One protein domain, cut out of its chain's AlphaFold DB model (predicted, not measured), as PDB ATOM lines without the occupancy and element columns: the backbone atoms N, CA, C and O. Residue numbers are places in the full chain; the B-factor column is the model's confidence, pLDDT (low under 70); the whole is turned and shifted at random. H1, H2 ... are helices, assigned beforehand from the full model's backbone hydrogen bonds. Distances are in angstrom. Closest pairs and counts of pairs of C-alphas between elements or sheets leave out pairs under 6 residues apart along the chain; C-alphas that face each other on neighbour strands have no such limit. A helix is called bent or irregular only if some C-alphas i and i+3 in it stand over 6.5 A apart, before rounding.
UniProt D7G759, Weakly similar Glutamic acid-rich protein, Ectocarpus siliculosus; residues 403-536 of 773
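Overview. This is residues 403 to 536 of the 773 residues of the protein "Weakly similar Glutamic acid-rich protein" of Ectocarpus siliculosus (UniProt D7G759). A rod-shaped bundle of three long helices lying lengthwise: the bent H4, with H3 running back against it and the shorter H2 beside both. Short H1 packs on the outside of H2 and H3, and the tail, residues 522 to 536, folds back from the far end of H4b. The printed part has 134 residues with four named helices, in the order H1, H2, H3, H4, and no named strand; the class is all helix. It is only just compact, close to loose, with a radius of gyration of the C-alphas of 16.8 A, and spans 53 by 24 by 23 A.

Along the chain. H4, residues 486 to 521, was assigned as one helix by its hydrogen bonds but is bent: C-alphas 502 and 505 are 7.0 A apart. Its arms are H4a, residues 486 to 502, 24.0 A, from C-alpha 486 at (40.218, 29.463, 21.887), and H4b, residues 505 to 521, 24.2 A. H3, residues 444 to 477, measures 49.6 A, from C-alpha 444 at (31.571, -0.510, 60.984). H2 holds residues 415 to 434, 28.9 A, and H1 residues 403 to 406.

Arrangement. H2, H3, H4a and H4b form a bundle, helices set together lengthwise. The arms stand at 35.2 degrees, only just a steep tilt. H3, with residues 444 to 458 alone, touches H4b, opposite ways at a shallow tilt of 28 degrees; the closest C-alphas, Ala 454 and Leu 511, are 6.0 A apart. H2 and H3 are a hairpin, closest at the C-alphas of Gly 432 and Thr 453, 6.1 A. H1 touches H3, C-alphas Leu 406 and Arg 463 at 5.9 A, and is apart from H4a and H4b. In H2, H3, H4a and H4b every O i to N i+4 pair is within hydrogen-bond range; H1 is too short for one.

Size, cuts and confidence. The C-alphas of Gly 483 and Gly 522, the two farthest apart, are 53.9 A apart. The printed part has no cut, and its three links are short. Mean pLDDT of the printed part is 94.4, and no printed residue is under 70.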
ATOM      1  N   PHE A 403      25.023  18.260  44.515       95.88
ATOM      2  CA  PHE A 403      25.850  18.876  43.458       95.88
ATOM      3  C   PHE A 403      25.007  19.545  42.353       95.88
ATOM      4  O   PHE A 403      25.231  19.321  41.164       95.88
ATOM      5  N   GLN A 404      23.980  20.312  42.737       93.38
ATOM      6  CA  GLN A 404      23.043  20.937  41.786       93.38
ATOM      7  C   GLN A 404      23.693  21.980  40.877       93.38
ATOM      8  O   GLN A 404      23.254  22.118  39.745       93.38
ATOM      9  N   GLU A 405      24.793  22.602  41.302       92.88
ATOM     10  CA  GLU A 405      25.569  23.539  40.476       92.88
ATOM     11  C   GLU A 405      26.147  22.908  39.198       92.88
ATOM     12  O   GLU A 405      26.550  23.627  38.295       92.88
ATOM     13  N   LEU A 406      26.201  21.573  39.115       95.00
ATOM     14  CA  LEU A 406      26.602  20.858  37.901       95.00
ATOM     15  C   LEU A 406      25.440  20.679  36.908       95.00
ATOM     16  O   LEU A 406      25.680  20.633  35.706       95.00
ATOM     17  N   ASP A 407      24.194  20.603  37.394       91.56
ATOM     18  CA  ASP A 407      22.999  20.544  36.533       91.56
ATOM     19  C   ASP A 407      22.582  21.944  36.059       91.56
ATOM     20  O   ASP A 407      21.947  22.084  35.020       91.56
ATOM     21  N   THR A 408      22.865  22.975  36.865       89.81
ATOM     22  CA  THR A 408      22.440  24.360  36.617       89.81
ATOM     23  C   THR A 408      23.516  25.213  35.957       89.81
ATOM     24  O   THR A 408      23.399  26.434  36.008       89.81
ATOM     25  N   MET A 409      24.545  24.611  35.348       88.25
ATOM     26  CA  MET A 409      25.411  25.346  34.423       88.25
ATOM     27  C   MET A 409      24.552  25.751  33.222       88.25
ATOM     28  O   MET A 409      24.209  24.925  32.382       88.25
ATOM     29  N   GLN A 410      24.114  27.003  33.203       79.12
ATOM     30  CA  GLN A 410      23.301  27.571  32.132       79.12
ATOM     31  C   GLN A 410      24.200  28.368  31.188       79.12
ATOM     32  O   GLN A 410      25.231  28.879  31.616       79.12
ATOM     33  N   ARG A 411      23.774  28.557  29.932       70.12
ATOM     34  CA  ARG A 411      24.467  29.438  28.968       70.12
ATOM     35  C   ARG A 411      24.658  30.876  29.476       70.12
ATOM     36  O   ARG A 411      25.556  31.571  29.026       70.12
ATOM     37  N   GLU A 412      23.830  31.317  30.426       77.75
ATOM     38  CA  GLU A 412      23.953  32.627  31.082       77.75
ATOM     39  C   GLU A 412      25.150  32.720  32.055       77.75
ATOM     40  O   GLU A 412      25.572  33.821  32.411       77.75
ATOM     41  N   GLU A 413      25.724  31.592  32.493       85.06
ATOM     42  CA  GLU A 413      26.955  31.586  33.285       85.06
ATOM     43  C   GLU A 413      28.179  31.671  32.363       85.06
ATOM     44  O   GLU A 413      28.489  30.734  31.632       85.06
ATOM     45  N   GLY A 414      28.929  32.776  32.443       91.50
ATOM     46  CA  GLY A 414      30.173  32.924  31.681       91.50
ATOM     47  C   GLY A 414      31.159  31.773  31.927       91.50
ATOM     48  O   GLY A 414      31.309  31.308  33.063       91.50
ATOM     49  N   TRP A 415      31.857  31.343  30.869       93.69
ATOM     50  CA  TRP A 415      32.702  30.139  30.830       93.69
ATOM     51  C   TRP A 415      33.702  29.988  31.993       93.69
ATOM     52  O   TRP A 415      34.006  28.868  32.406       93.69
ATOM     53  N   GLU A 416      34.184  31.087  32.581       94.69
ATOM     54  CA  GLU A 416      35.054  31.072  33.766       94.69
ATOM     55  C   GLU A 416      34.408  30.341  34.957       94.69
ATOM     56  O   GLU A 416      35.079  29.589  35.672       94.69
ATOM     57  N   ASN A 417      33.096  30.513  35.161       94.19
ATOM     58  CA  ASN A 417      32.337  29.845  36.220       94.19
ATOM     59  C   ASN A 417      32.179  28.348  35.939       94.19
ATOM     60  O   ASN A 417      32.333  27.540  36.862       94.19
ATOM     61  N   VAL A 418      31.948  27.984  34.675       94.94
ATOM     62  CA  VAL A 418      31.868  26.598  34.194       94.94
ATOM     63  C   VAL A 418      33.194  25.874  34.447       94.94
ATOM     64  O   VAL A 418      33.232  24.900  35.204       94.94
ATOM     65  N   VAL A 419      34.309  26.409  33.933       95.44
ATOM     66  CA  VAL A 419      35.668  25.867  34.135       95.44
ATOM     67  C   VAL A 419      36.005  25.773  35.626       95.44
ATOM     68  O   VAL A 419      36.452  24.730  36.109       95.44
ATOM     69  N   THR A 420      35.718  26.822  36.400       95.56
ATOM     70  CA  THR A 420      35.959  26.834  37.850       95.56
ATOM     71  C   THR A 420      35.127  25.775  38.587       95.56
ATOM     72  O   THR A 420      35.576  25.217  39.593       95.56
ATOM     73  N   THR A 421      33.912  25.476  38.126       96.31
ATOM     74  CA  THR A 421      33.020  24.499  38.768       96.31
ATOM     75  C   THR A 421      33.376  23.063  38.386       96.31
ATOM     76  O   THR A 421      33.421  22.202  39.272       96.31
ATOM     77  N   LEU A 422      33.780  22.813  37.137       96.94
ATOM     78  CA  LEU A 422      34.391  21.545  36.728       96.94
ATOM     79  C   LEU A 422      35.699  21.271  37.497       96.94
ATOM     80  O   LEU A 422      35.877  20.175  38.026       96.94
ATOM     81  N   ALA A 423      36.570  22.270  37.682       96.88
ATOM     82  CA  ALA A 423      37.806  22.122  38.462       96.88
ATOM     83  C   ALA A 423      37.545  21.814  39.954       96.88
ATOM     84  O   ALA A 423      38.230  20.987  40.568       96.88
ATOM     85  N   LYS A 424      36.505  22.417  40.557       97.00
ATOM     86  CA  LYS A 424      36.031  22.029  41.903       97.00
ATOM     87  C   LYS A 424      35.561  20.571  41.931       97.00
ATOM     88  O   LYS A 424      35.808  19.883  42.924       97.00
ATOM     89  N   ALA A 425      34.903  20.097  40.870       97.75
ATOM     90  CA  ALA A 425      34.380  18.735  40.787       97.75
ATOM     91  C   ALA A 425      35.512  17.710  40.676       97.75
ATOM     92  O   ALA A 425      35.531  16.770  41.470       97.75
ATOM     93  N   GLN A 426      36.510  17.945  39.814       97.88
ATOM     94  CA  GLN A 426      37.738  17.140  39.747       97.88
ATOM     95  C   GLN A 426      38.385  16.977  41.131       97.88
ATOM     96  O   GLN A 426      38.646  15.867  41.593       97.88
ATOM     97  N   LYS A 427      38.576  18.091  41.851       97.88
ATOM     98  CA  LYS A 427      39.186  18.083  43.187       97.88
ATOM     99  C   LYS A 427      38.345  17.328  44.222       97.88
ATOM    100  O   LYS A 427      38.900  16.650  45.086       97.88
ATOM    101  N   ALA A 428      37.020  17.438  44.158       97.75
ATOM    102  CA  ALA A 428      36.120  16.694  45.035       97.75
ATOM    103  C   ALA A 428      36.086  15.190  44.698       97.75
ATOM    104  O   ALA A 428      36.019  14.377  45.618       97.75
ATOM    105  N   ILE A 429      36.196  14.814  43.419       98.38
ATOM    106  CA  ILE A 429      36.333  13.422  42.963       98.38
ATOM    107  C   ILE A 429      37.616  12.802  43.530       98.38
ATOM    108  O   ILE A 429      37.545  11.766  44.189       98.38
ATOM    109  N   ASP A 430      38.763  13.467  43.363       98.25
ATOM    110  CA  ASP A 430      40.065  13.000  43.864       98.25
ATOM    111  C   ASP A 430      40.060  12.776  45.384       98.25
ATOM    112  O   ASP A 430      40.503  11.736  45.881       98.25
ATOM    113  N   LEU A 431      39.502  13.731  46.136       98.38
ATOM    114  CA  LEU A 431      39.333  13.603  47.584       98.38
ATOM    115  C   LEU A 431      38.358  12.471  47.949       98.38
ATOM    116  O   LEU A 431      38.610  11.739  48.908       98.38
ATOM    117  N   GLY A 432      37.283  12.288  47.176       98.31
ATOM    118  CA  GLY A 432      36.297  11.224  47.369       98.31
ATOM    119  C   GLY A 432      36.902   9.830  47.208       98.31
ATOM    120  O   GLY A 432      36.790   9.017  48.122       98.31
ATOM    121  N   VAL A 433      37.631   9.587  46.113       98.31
ATOM    122  CA  VAL A 433      38.381   8.334  45.881       98.31
ATOM    123  C   VAL A 433      39.390   8.080  47.007       98.31
ATOM    124  O   VAL A 433      39.538   6.950  47.478       98.31
ATOM    125  N   SER A 434      40.051   9.129  47.509       98.12
ATOM    126  CA  SER A 434      41.016   8.992  48.608       98.12
ATOM    127  C   SER A 434      40.393   8.507  49.929       98.12
ATOM    128  O   SER A 434      41.104   7.966  50.773       98.12
ATOM    129  N   CYS A 435      39.073   8.626  50.123       98.44
ATOM    130  CA  CYS A 435      38.391   8.219  51.359       98.44
ATOM    131  C   CYS A 435      38.332   6.698  51.590       98.44
ATOM    132  O   CYS A 435      37.735   6.269  52.578       98.44
ATOM    133  N   GLN A 436      38.918   5.874  50.719       97.75
ATOM    134  CA  GLN A 436      38.932   4.424  50.900       97.75
ATOM    135  C   GLN A 436      39.639   4.057  52.226       97.75
ATOM    136  O   GLN A 436      40.774   4.498  52.455       97.75
ATOM    137  N   PRO A 437      39.005   3.273  53.122       97.12
ATOM    138  CA  PRO A 437      39.648   2.813  54.347       97.12
ATOM    139  C   PRO A 437      40.730   1.776  54.027       97.12
ATOM    140  O   PRO A 437      40.536   0.861  53.222       97.12
ATOM    141  N   GLN A 438      41.885   1.902  54.678       97.31
ATOM    142  CA  GLN A 438      42.927   0.877  54.639       97.31
ATOM    143  C   GLN A 438      42.518  -0.353  55.478       97.31
ATOM    144  O   GLN A 438      41.673  -0.224  56.361       97.31
ATOM    145  N   PRO A 439      43.122  -1.546  55.280       96.69
ATOM    146  CA  PRO A 439      42.751  -2.769  56.013       96.69
ATOM    147  C   PRO A 439      42.784  -2.674  57.546       96.69
ATOM    148  O   PRO A 439      42.114  -3.440  58.230       96.69
ATOM    149  N   GLU A 440      43.593  -1.762  58.081       97.12
ATOM    150  CA  GLU A 440      43.710  -1.452  59.512       97.12
ATOM    151  C   GLU A 440      42.692  -0.407  60.005       97.12
ATOM    152  O   GLU A 440      42.420  -0.333  61.199       97.12
ATOM    153  N   GLU A 441      42.079   0.333  59.078       97.19
ATOM    154  CA  GLU A 441      41.030   1.335  59.300       97.19
ATOM    155  C   GLU A 441      39.610   0.749  59.090       97.19
ATOM    156  O   GLU A 441      38.618   1.420  59.378       97.19
ATOM    157  N   GLU A 442      39.474  -0.488  58.588       96.88
ATOM    158  CA  GLU A 442      38.196  -1.165  58.282       96.88
ATOM    159  C   GLU A 442      37.357  -1.464  59.555       96.88
ATOM    160  O   GLU A 442      37.531  -2.479  60.236       96.88
ATOM    161  N   THR A 443      36.386  -0.595  59.862       97.06
ATOM    162  CA  THR A 443      35.426  -0.724  60.979       97.06
ATOM    163  C   THR A 443      34.002  -0.404  60.523       97.06
ATOM    164  O   THR A 443      33.802   0.246  59.502       97.06
ATOM    165  N   GLU A 444      32.986  -0.811  61.295       96.94
ATOM    166  CA  GLU A 444      31.571  -0.510  60.984       96.94
ATOM    167  C   GLU A 444      31.324   1.001  60.806       96.94
ATOM    168  O   GLU A 444      30.569   1.414  59.925       96.94
ATOM    169  N   LEU A 445      32.021   1.835  61.587       97.62
ATOM    170  CA  LEU A 445      31.943   3.291  61.503       97.62
ATOM    171  C   LEU A 445      32.604   3.855  60.234       97.62
ATOM    172  O   LEU A 445      31.978   4.646  59.530       97.62
ATOM    173  N   THR A 446      33.833   3.445  59.904       97.88
ATOM    174  CA  THR A 446      34.512   3.919  58.681       97.88
ATOM    175  C   THR A 446      33.811   3.438  57.409       97.88
ATOM    176  O   THR A 446      33.787   4.154  56.412       97.88
ATOM    177  N   VAL A 447      33.147   2.281  57.456       97.75
ATOM    178  CA  VAL A 447      32.331   1.763  56.352       97.75
ATOM    179  C   VAL A 447      31.022   2.549  56.176       97.75
ATOM    180  O   VAL A 447      30.620   2.801  55.042       97.75
ATOM    181  N   LEU A 448      30.390   3.047  57.246       97.56
ATOM    182  CA  LEU A 448      29.284   4.010  57.110       97.56
ATOM    183  C   LEU A 448      29.742   5.352  56.526       97.56
ATOM    184  O   LEU A 448      29.043   5.936  55.695       97.56
ATOM    185  N   CYS A 449      30.931   5.824  56.901       98.31
ATOM    186  CA  CYS A 449      31.545   6.986  56.266       98.31
ATOM    187  C   CYS A 449      31.769   6.750  54.760       98.31
ATOM    188  O   CYS A 449      31.372   7.593  53.951       98.31
ATOM    189  N   LEU A 450      32.300   5.578  54.387       98.12
ATOM    190  CA  LEU A 450      32.498   5.153  52.999       98.12
ATOM    191  C   LEU A 450      31.181   5.084  52.213       98.12
ATOM    192  O   LEU A 450      31.146   5.541  51.077       98.12
ATOM    193  N   ARG A 451      30.085   4.593  52.812       97.69
ATOM    194  CA  ARG A 451      28.745   4.586  52.189       97.69
ATOM    195  C   ARG A 451      28.325   5.980  51.730       97.69
ATOM    196  O   ARG A 451      27.877   6.138  50.597       97.69
ATOM    197  N   ASN A 452      28.481   6.982  52.597       97.75
ATOM    198  CA  ASN A 452      28.136   8.361  52.256       97.75
ATOM    199  C   ASN A 452      29.049   8.919  51.156       97.75
ATOM    200  O   ASN A 452      28.541   9.598  50.267       97.75
ATOM    201  N   THR A 453      30.350   8.601  51.167       98.31
ATOM    202  CA  THR A 453      31.266   9.024  50.096       98.31
ATOM    203  C   THR A 453      30.979   8.320  48.769       98.31
ATOM    204  O   THR A 453      30.955   8.989  47.747       98.31
ATOM    205  N   ALA A 454      30.697   7.014  48.748       98.06
ATOM    206  CA  ALA A 454      30.369   6.275  47.524       98.06
ATOM    207  C   ALA A 454      29.078   6.786  46.869       98.06
ATOM    208  O   ALA A 454      29.045   7.035  45.665       98.06
ATOM    209  N   LEU A 455      28.041   7.030  47.674       97.31
ATOM    210  CA  LEU A 455      26.792   7.635  47.212       97.31
ATOM    211  C   LEU A 455      26.972   9.057  46.655       97.31
ATOM    212  O   LEU A 455      26.223   9.452  45.763       97.31
ATOM    213  N   ASP A 456      27.913   9.839  47.190       97.81
ATOM    214  CA  ASP A 456      28.205  11.185  46.689       97.81
ATOM    215  C   ASP A 456      29.116  11.153  45.467       97.81
ATOM    216  O   ASP A 456      28.859  11.881  44.518       97.81
ATOM    217  N   LEU A 457      30.126  10.285  45.440       97.88
ATOM    218  CA  LEU A 457      31.028  10.120  44.305       97.88
ATOM    219  C   LEU A 457      30.278   9.607  43.070       97.88
ATOM    220  O   LEU A 457      30.530  10.089  41.972       97.88
ATOM    221  N   HIS A 458      29.302   8.710  43.245       97.44
ATOM    222  CA  HIS A 458      28.398   8.269  42.177       97.44
ATOM    223  C   HIS A 458      27.574   9.425  41.588       97.44
ATOM    224  O   HIS A 458      27.535   9.598  40.369       97.44
ATOM    225  N   GLN A 459      26.963  10.256  42.440       96.56
ATOM    226  CA  GLN A 459      26.185  11.423  41.996       96.56
ATOM    227  C   GLN A 459      27.074  12.484  41.340       96.56
ATOM    228  O   GLN A 459      26.743  12.978  40.264       96.56
ATOM    229  N   LEU A 460      28.210  12.798  41.964       97.25
ATOM    230  CA  LEU A 460      29.196  13.758  41.483       97.25
ATOM    231  C   LEU A 460      29.785  13.329  40.136       97.25
ATOM    232  O   LEU A 460      29.849  14.151  39.233       97.25
ATOM    233  N   TRP A 461      30.151  12.054  39.970       97.62
ATOM    234  CA  TRP A 461      30.695  11.540  38.710       97.62
ATOM    235  C   TRP A 461      29.668  11.582  37.581       97.62
ATOM    236  O   TRP A 461      29.980  12.045  36.489       97.62
ATOM    237  N   ARG A 462      28.426  11.145  37.839       96.31
ATOM    238  CA  ARG A 462      27.350  11.203  36.835       96.31
ATOM    239  C   ARG A 462      27.075  12.628  36.369       96.31
ATOM    240  O   ARG A 462      26.882  12.836  35.181       96.31
ATOM    241  N   ARG A 463      27.079  13.587  37.296       95.94
ATOM    242  CA  ARG A 463      26.870  15.007  36.993       95.94
ATOM    243  C   ARG A 463      28.063  15.602  36.263       95.94
ATOM    244  O   ARG A 463      27.871  16.177  35.209       95.94
ATOM    245  N   PHE A 464      29.282  15.370  36.749       96.75
ATOM    246  CA  PHE A 464      30.514  15.795  36.081       96.75
ATOM    247  C   PHE A 464      30.611  15.262  34.645       96.75
ATOM    248  O   PHE A 464      30.989  16.012  33.756       96.75
ATOM    249  N   HIS A 465      30.221  14.005  34.408       96.00
ATOM    250  CA  HIS A 465      30.113  13.437  33.065       96.00
ATOM    251  C   HIS A 465      29.122  14.223  32.196       96.00
ATOM    252  O   HIS A 465      29.518  14.675  31.132       96.00
ATOM    253  N   SER A 466      27.884  14.435  32.660       95.12
ATOM    254  CA  SER A 466      26.859  15.172  31.905       95.12
ATOM    255  C   SER A 466      27.212  16.643  31.664       95.12
ATOM    256  O   SER A 466      26.988  17.141  30.569       95.12
ATOM    257  N   SER A 467      27.789  17.338  32.653       95.62
ATOM    258  CA  SER A 467      28.262  18.716  32.485       95.62
ATOM    259  C   SER A 467      29.434  18.785  31.509       95.62
ATOM    260  O   SER A 467      29.489  19.706  30.710       95.62
ATOM    261  N   LEU A 468      30.371  17.829  31.557       95.94
ATOM    262  CA  LEU A 468      31.488  17.787  30.616       95.94
ATOM    263  C   LEU A 468      30.999  17.516  29.188       95.94
ATOM    264  O   LEU A 468      31.475  18.175  28.280       95.94
ATOM    265  N   ASP A 469      30.042  16.606  29.000       94.62
ATOM    266  CA  ASP A 469      29.406  16.319  27.704       94.62
ATOM    267  C   ASP A 469      28.789  17.587  27.099       94.62
ATOM    268  O   ASP A 469      29.222  18.036  26.041       94.62
ATOM    269  N   TRP A 470      27.909  18.260  27.848       94.19
ATOM    270  CA  TRP A 470      27.299  19.527  27.434       94.19
ATOM    271  C   TRP A 470      28.334  20.627  27.132       94.19
ATOM    272  O   TRP A 470      28.236  21.307  26.115       94.19
ATOM    273  N   VAL A 471      29.366  20.788  27.970       95.12
ATOM    274  CA  VAL A 471      30.426  21.789  27.738       95.12
ATOM    275  C   VAL A 471      31.239  21.493  26.475       95.12
ATOM    276  O   VAL A 471      31.770  22.421  25.868       95.12
ATOM    277  N   LEU A 472      31.363  20.225  26.074       94.31
ATOM    278  CA  LEU A 472      32.037  19.850  24.833       94.31
ATOM    279  C   LEU A 472      31.155  20.094  23.607       94.31
ATOM    280  O   LEU A 472      31.670  20.594  22.614       94.31
ATOM    281  N   GLU A 473      29.849  19.830  23.694       93.38
ATOM    282  CA  GLU A 473      28.883  20.192  22.645       93.38
ATOM    283  C   GLU A 473      28.847  21.719  22.424       93.38
ATOM    284  O   GLU A 473      29.020  22.193  21.303       93.38
ATOM    285  N   GLU A 474      28.739  22.520  23.492       93.69
ATOM    286  CA  GLU A 474      28.755  23.993  23.399       93.69
ATOM    287  C   GLU A 474      30.130  24.572  23.009       93.69
ATOM    288  O   GLU A 474      30.216  25.740  22.640       93.69
ATOM    289  N   ALA A 475      31.214  23.791  23.085       93.06
ATOM    290  CA  ALA A 475      32.525  24.193  22.567       93.06
ATOM    291  C   ALA A 475      32.678  23.948  21.054       93.06
ATOM    292  O   ALA A 475      33.564  24.539  20.435       93.06
ATOM    293  N   GLU A 476      31.854  23.071  20.472       92.56
ATOM    294  CA  GLU A 476      31.830  22.779  19.034       92.56
ATOM    295  C   GLU A 476      30.783  23.644  18.305       92.56
ATOM    296  O   GLU A 476      31.109  24.239  17.276       92.56
ATOM    297  N   ASP A 477      29.576  23.778  18.871       87.62
ATOM    298  CA  ASP A 477      28.414  24.420  18.227       87.62
ATOM    299  C   ASP A 477      27.891  25.698  18.934       87.62
ATOM    300  O   ASP A 477      26.983  26.358  18.419       87.62
ATOM    301  N   GLY A 478      28.405  26.037  20.124       83.69
ATOM    302  CA  GLY A 478      27.819  27.038  21.030       83.69
ATOM    303  C   GLY A 478      28.546  28.386  21.127       83.69
ATOM    304  O   GLY A 478      29.669  28.568  20.660       83.69
ATOM    305  N   ASP A 479      27.888  29.340  21.791       91.19
ATOM    306  CA  ASP A 479      28.380  30.692  22.107       91.19
ATOM    307  C   ASP A 479      29.005  30.803  23.513       91.19
ATOM    308  O   ASP A 479      29.497  31.861  23.905       91.19
ATOM    309  N   LEU A 480      29.048  29.703  24.278       93.00
ATOM    310  CA  LEU A 480      29.514  29.664  25.674       93.00
ATOM    311  C   LEU A 480      30.916  30.271  25.876       93.00
ATOM    312  O   LEU A 480      31.201  30.863  26.920       93.00
ATOM    313  N   PHE A 481      31.792  30.116  24.881       93.69
ATOM    314  CA  PHE A 481      33.184  30.568  24.908       93.69
ATOM    315  C   PHE A 481      33.441  31.833  24.069       93.69
ATOM    316  O   PHE A 481      34.602  32.174  23.826       93.69
ATOM    317  N   ASP A 482      32.400  32.560  23.650       93.75
ATOM    318  CA  ASP A 482      32.565  33.791  22.874       93.75
ATOM    319  C   ASP A 482      33.406  34.833  23.632       93.75
ATOM    320  O   ASP A 482      33.128  35.231  24.765       93.75
ATOM    321  N   GLY A 483      34.486  35.279  22.985       93.06
ATOM    322  CA  GLY A 483      35.460  36.211  23.559       93.06
ATOM    323  C   GLY A 483      36.550  35.575  24.435       93.06
ATOM    324  O   GLY A 483      37.471  36.290  24.837       93.06
ATOM    325  N   ALA A 484      36.507  34.266  24.700       95.06
ATOM    326  CA  ALA A 484      37.617  33.541  25.318       95.06
ATOM    327  C   ALA A 484      38.764  33.295  24.313       95.06
ATOM    328  O   ALA A 484      38.557  33.255  23.099       95.06
ATOM    329  N   ASP A 485      39.990  33.088  24.807       96.19
ATOM    330  CA  ASP A 485      41.076  32.590  23.952       96.19
ATOM    331  C   ASP A 485      40.835  31.107  23.646       96.19
ATOM    332  O   ASP A 485      40.979  30.248  24.519       96.19
ATOM    333  N   SER A 486      40.482  30.814  22.393       94.00
ATOM    334  CA  SER A 486      40.218  29.463  21.887       94.00
ATOM    335  C   SER A 486      41.328  28.462  22.238       94.00
ATOM    336  O   SER A 486      41.015  27.324  22.580       94.00
ATOM    337  N   ALA A 487      42.602  28.876  22.250       95.38
ATOM    338  CA  ALA A 487      43.706  27.981  22.603       95.38
ATOM    339  C   ALA A 487      43.705  27.598  24.096       95.38
ATOM    340  O   ALA A 487      44.008  26.460  24.448       95.38
ATOM    341  N   MET A 488      43.341  28.538  24.973       95.19
ATOM    342  CA  MET A 488      43.226  28.304  26.416       95.19
ATOM    343  C   MET A 488      41.993  27.455  26.744       95.19
ATOM    344  O   MET A 488      42.064  26.571  27.595       95.19
ATOM    345  N   VAL A 489      40.875  27.688  26.048       93.56
ATOM    346  CA  VAL A 489      39.672  26.850  26.157       93.56
ATOM    347  C   VAL A 489      39.990  25.416  25.735       93.56
ATOM    348  O   VAL A 489      39.714  24.489  26.493       93.56
ATOM    349  N   GLU A 490      40.640  25.221  24.583       94.19
ATOM    350  CA  GLU A 490      41.055  23.896  24.109       94.19
ATOM    351  C   GLU A 490      41.991  23.193  25.116       94.19
ATOM    352  O   GLU A 490      41.809  22.006  25.395       94.19
ATOM    353  N   GLU A 491      42.958  23.903  25.711       96.06
ATOM    354  CA  GLU A 491      43.835  23.364  26.763       96.06
ATOM    355  C   GLU A 491      43.030  22.920  28.000       96.06
ATOM    356  O   GLU A 491      43.141  21.766  28.421       96.06
ATOM    357  N   CYS A 492      42.141  23.771  28.528       95.94
ATOM    358  CA  CYS A 492      41.293  23.433  29.675       95.94
ATOM    359  C   CYS A 492      40.359  22.241  29.403       95.94
ATOM    360  O   CYS A 492      40.223  21.355  30.248       95.94
ATOM    361  N   LEU A 493      39.720  22.183  28.231       95.31
ATOM    362  CA  LEU A 493      38.833  21.074  27.862       95.31
ATOM    363  C   LEU A 493      39.605  19.760  27.696       95.31
ATOM    364  O   LEU A 493      39.122  18.707  28.117       95.31
ATOM    365  N   ASN A 494      40.823  19.808  27.151       96.00
ATOM    366  CA  ASN A 494      41.703  18.644  27.083       96.00
ATOM    367  C   ASN A 494      42.158  18.169  28.473       96.00
ATOM    368  O   ASN A 494      42.202  16.959  28.702       96.00
ATOM    369  N   ASP A 495      42.406  19.075  29.422       97.00
ATOM    370  CA  ASP A 495      42.680  18.718  30.821       97.00
ATOM    371  C   ASP A 495      41.465  18.054  31.498       97.00
ATOM    372  O   ASP A 495      41.618  17.046  32.199       97.00
ATOM    373  N   PHE A 496      40.238  18.537  31.252       97.12
ATOM    374  CA  PHE A 496      39.020  17.885  31.756       97.12
ATOM    375  C   PHE A 496      38.805  16.490  31.144       97.12
ATOM    376  O   PHE A 496      38.545  15.540  31.891       97.12
ATOM    377  N   LYS A 497      38.991  16.328  29.823       96.19
ATOM    378  CA  LYS A 497      38.960  15.019  29.137       96.19
ATOM    379  C   LYS A 497      40.030  14.071  29.694       96.19
ATOM    380  O   LYS A 497      39.727  12.933  30.054       96.19
ATOM    381  N   GLY A 498      41.272  14.540  29.817       96.12
ATOM    382  CA  GLY A 498      42.404  13.761  30.330       96.12
ATOM    383  C   GLY A 498      42.201  13.301  31.775       96.12
ATOM    384  O   GLY A 498      42.477  12.142  32.104       96.12
ATOM    385  N   PHE A 499      41.644  14.167  32.624       97.44
ATOM    386  CA  PHE A 499      41.220  13.810  33.976       97.44
ATOM    387  C   PHE A 499      40.126  12.739  33.967       97.44
ATOM    388  O   PHE A 499      40.269  11.736  34.664       97.44
ATOM    389  N   TYR A 500      39.063  12.922  33.171       96.62
ATOM    390  CA  TYR A 500      37.951  11.970  33.094       96.62
ATOM    391  C   TYR A 500      38.449  10.564  32.734       96.62
ATOM    392  O   TYR A 500      38.179   9.610  33.461       96.62
ATOM    393  N   MET A 501      39.264  10.450  31.680       95.25
ATOM    394  CA  MET A 501      39.836   9.169  31.249       95.25
ATOM    395  C   MET A 501      40.753   8.543  32.301       95.25
ATOM    396  O   MET A 501      40.721   7.332  32.510       95.25
ATOM    397  N   THR A 502      41.555   9.356  32.993       96.12
ATOM    398  CA  THR A 502      42.477   8.863  34.026       96.12
ATOM    399  C   THR A 502      41.735   8.394  35.281       96.12
ATOM    400  O   THR A 502      42.140   7.412  35.900       96.12
ATOM    401  N   ARG A 503      40.652   9.080  35.672       97.25
ATOM    402  CA  ARG A 503      39.923   8.820  36.924       97.25
ATOM    403  C   ARG A 503      38.727   7.886  36.799       97.25
ATOM    404  O   ARG A 503      38.265   7.407  37.832       97.25
ATOM    405  N   TYR A 504      38.252   7.581  35.593       96.44
ATOM    406  CA  TYR A 504      37.121   6.668  35.403       96.44
ATOM    407  C   TYR A 504      37.364   5.305  36.071       96.44
ATOM    408  O   TYR A 504      36.540   4.849  36.865       96.44
ATOM    409  N   ASP A 505      38.522   4.684  35.817       95.94
ATOM    410  CA  ASP A 505      38.875   3.381  36.397       95.94
ATOM    411  C   ASP A 505      39.086   3.455  37.919       95.94
ATOM    412  O   ASP A 505      38.698   2.527  38.634       95.94
ATOM    413  N   ASP A 506      39.643   4.558  38.435       97.12
ATOM    414  CA  ASP A 506      39.813   4.793  39.877       97.12
ATOM    415  C   ASP A 506      38.450   4.876  40.587       97.12
ATOM    416  O   ASP A 506      38.233   4.223  41.609       97.12
ATOM    417  N   VAL A 507      37.509   5.649  40.030       97.75
ATOM    418  CA  VAL A 507      36.160   5.835  40.584       97.75
ATOM    419  C   VAL A 507      35.332   4.558  40.460       97.75
ATOM    420  O   VAL A 507      34.681   4.163  41.427       97.75
ATOM    421  N   LEU A 508      35.398   3.858  39.323       96.62
ATOM    422  CA  LEU A 508      34.740   2.562  39.152       96.62
ATOM    423  C   LEU A 508      35.280   1.524  40.147       96.62
ATOM    424  O   LEU A 508      34.498   0.826  40.792       96.62
ATOM    425  N   THR A 509      36.602   1.448  40.317       96.81
ATOM    426  CA  THR A 509      37.235   0.539  41.286       96.81
ATOM    427  C   THR A 509      36.818   0.882  42.713       96.81
ATOM    428  O   THR A 509      36.445  -0.014  43.465       96.81
ATOM    429  N   PHE A 510      36.807   2.169  43.077       97.62
ATOM    430  CA  PHE A 510      36.350   2.633  44.386       97.62
ATOM    431  C   PHE A 510      34.894   2.239  44.668       97.62
ATOM    432  O   PHE A 510      34.600   1.732  45.748       97.62
ATOM    433  N   LEU A 511      33.979   2.435  43.711       97.56
ATOM    434  CA  LEU A 511      32.564   2.098  43.891       97.56
ATOM    435  C   LEU A 511      32.340   0.582  44.012       97.56
ATOM    436  O   LEU A 511      31.551   0.164  44.856       97.56
ATOM    437  N   LEU A 512      33.070  -0.237  43.246       96.31
ATOM    438  CA  LEU A 512      33.016  -1.703  43.344       96.31
ATOM    439  C   LEU A 512      33.601  -2.225  44.667       96.31
ATOM    440  O   LEU A 512      32.989  -3.075  45.317       96.31
ATOM    441  N   ASP A 513      34.753  -1.704  45.099       96.25
ATOM    442  CA  ASP A 513      35.355  -2.047  46.393       96.25
ATOM    443  C   ASP A 513      34.449  -1.603  47.559       96.25
ATOM    444  O   ASP A 513      34.323  -2.316  48.560       96.25
ATOM    445  N   ALA A 514      33.792  -0.443  47.437       96.88
ATOM    446  CA  ALA A 514      32.813   0.035  48.407       96.88
ATOM    447  C   ALA A 514      31.562  -0.855  48.441       96.88
ATOM    448  O   ALA A 514      31.107  -1.190  49.532       96.88
ATOM    449  N   GLU A 515      31.029  -1.285  47.292       96.50
ATOM    450  CA  GLU A 515      29.899  -2.220  47.216       96.50
ATOM    451  C   GLU A 515      30.240  -3.577  47.859       96.50
ATOM    452  O   GLU A 515      29.472  -4.066  48.693       96.50
ATOM    453  N   GLU A 516      31.410  -4.164  47.556       96.31
ATOM    454  CA  GLU A 516      31.858  -5.415  48.191       96.31
ATOM    455  C   GLU A 516      31.965  -5.245  49.713       96.31
ATOM    456  O   GLU A 516      31.444  -6.072  50.471       96.31
ATOM    457  N   LEU A 517      32.605  -4.166  50.176       96.19
ATOM    458  CA  LEU A 517      32.798  -3.920  51.602       96.19
ATOM    459  C   LEU A 517      31.459  -3.679  52.313       96.19
ATOM    460  O   LEU A 517      31.191  -4.294  53.345       96.19
ATOM    461  N   LEU A 518      30.569  -2.868  51.744       96.50
ATOM    462  CA  LEU A 518      29.239  -2.599  52.302       96.50
ATOM    463  C   LEU A 518      28.382  -3.874  52.345       96.50
ATOM    464  O   LEU A 518      27.744  -4.148  53.366       96.50
ATOM    465  N   GLY A 519      28.482  -4.733  51.325       96.56
ATOM    466  CA  GLY A 519      27.888  -6.069  51.312       96.56
ATOM    467  C   GLY A 519      28.412  -6.998  52.418       96.56
ATOM    468  O   GLY A 519      27.626  -7.729  53.027       96.56
ATOM    469  N   ILE A 520      29.710  -6.948  52.754       96.69
ATOM    470  CA  ILE A 520      30.301  -7.710  53.877       96.69
ATOM    471  C   ILE A 520      29.708  -7.277  55.228       96.69
ATOM    472  O   ILE A 520      29.496  -8.123  56.105       96.69
ATOM    473  N   TYR A 521      29.414  -5.985  55.388       96.31
ATOM    474  CA  TYR A 521      28.792  -5.421  56.590       96.31
ATOM    475  C   TYR A 521      27.251  -5.463  56.577       96.31
ATOM    476  O   TYR A 521      26.625  -5.118  57.577       96.31
ATOM    477  N   GLY A 522      26.628  -5.945  55.495       96.44
ATOM    478  CA  GLY A 522      25.170  -6.043  55.364       96.44
ATOM    479  C   GLY A 522      24.467  -4.701  55.136       96.44
ATOM    480  O   GLY A 522      23.264  -4.594  55.371       96.44
ATOM    481  N   LEU A 523      25.204  -3.681  54.693       94.81
ATOM    482  CA  LEU A 523      24.695  -2.347  54.400       94.81
ATOM    483  C   LEU A 523      24.293  -2.266  52.923       94.81
ATOM    484  O   LEU A 523      25.123  -2.420  52.032       94.81
ATOM    485  N   HIS A 524      23.011  -2.010  52.659       92.44
ATOM    486  CA  HIS A 524      22.505  -1.858  51.295       92.44
ATOM    487  C   HIS A 524      22.853  -0.469  50.740       92.44
ATOM    488  O   HIS A 524      22.557   0.564  51.356       92.44
ATOM    489  N   VAL A 525      23.423  -0.456  49.535       89.81
ATOM    490  CA  VAL A 525      23.577   0.729  48.678       89.81
ATOM    491  C   VAL A 525      22.685   0.552  47.443       89.81
ATOM    492  O   VAL A 525      22.566  -0.582  46.979       89.81
ATOM    493  N   PRO A 526      22.006   1.594  46.929       91.56
ATOM    494  CA  PRO A 526      21.425   1.574  45.585       91.56
ATOM    495  C   PRO A 526      22.476   1.213  44.529       91.56
ATOM    496  O   PRO A 526      23.670   1.314  44.801       91.56
ATOM    497  N   ASP A 527      22.031   0.832  43.331       90.69
ATOM    498  CA  ASP A 527      22.930   0.512  42.218       90.69
ATOM    499  C   ASP A 527      23.930   1.657  41.954       90.69
ATOM    500  O   ASP A 527      23.538   2.786  41.644       90.69
ATOM    501  N   LEU A 528      25.221   1.346  42.111       92.25
ATOM    502  CA  LEU A 528      26.351   2.259  41.915       92.25
ATOM    503  C   LEU A 528      26.898   2.215  40.476       92.25
ATOM    504  O   LEU A 528      27.989   2.726  40.218       92.25
ATOM    505  N   SER A 529      26.159   1.624  39.531       92.00
ATOM    506  CA  SER A 529      26.533   1.579  38.118       92.00
ATOM    507  C   SER A 529      26.840   2.973  37.546       92.00
ATOM    508  O   SER A 529      26.103   3.947  37.746       92.00
ATOM    509  N   LEU A 530      27.970   3.067  36.840       92.12
ATOM    510  CA  LEU A 530      28.414   4.268  36.133       92.12
ATOM    511  C   LEU A 530      27.976   4.233  34.657       92.12
ATOM    512  O   LEU A 530      27.824   3.143  34.094       92.12
ATOM    513  N   PRO A 531      27.818   5.402  34.004       87.38
ATOM    514  CA  PRO A 531      27.755   5.500  32.545       87.38
ATOM    515  C   PRO A 531      28.987   4.852  31.902       87.38
ATOM    516  O   PRO A 531      30.065   4.860  32.492       87.38
ATOM    517  N   ALA A 532      28.856   4.304  30.694       87.19
ATOM    518  CA  ALA A 532      29.990   3.689  30.006       87.19
ATOM    519  C   ALA A 532      31.048   4.741  29.616       87.19
ATOM    520  O   ALA A 532      30.711   5.776  29.052       87.19
ATOM    521  N   ALA A 533      32.333   4.442  29.840       82.25
ATOM    522  CA  ALA A 533      33.450   5.358  29.562       82.25
ATOM    523  C   ALA A 533      33.532   5.880  28.113       82.25
ATOM    524  O   ALA A 533      34.113   6.933  27.872       82.25
ATOM    525  N   HIS A 534      32.977   5.143  27.147       71.94
ATOM    526  CA  HIS A 534      33.238   5.314  25.715       71.94
ATOM    527  C   HIS A 534      32.638   6.570  25.052       71.94
ATOM    528  O   HIS A 534      32.798   6.708  23.845       71.94
ATOM    529  N   GLY A 535      31.973   7.466  25.792       71.94
ATOM    530  CA  GLY A 535      31.337   8.664  25.221       71.94
ATOM    531  C   GLY A 535      32.311   9.625  24.526       71.94
ATOM    532  O   GLY A 535      32.063  10.040  23.402       71.94
ATOM    533  N   PHE A 536      33.454   9.924  25.152       77.25
ATOM    534  CA  PHE A 536      34.340  11.012  24.697       77.25
ATOM    535  C   PHE A 536      35.490  10.590  23.761       77.25
ATOM    536  O   PHE A 536      36.183  11.450  23.225       77.25
TER     537      PHE A 536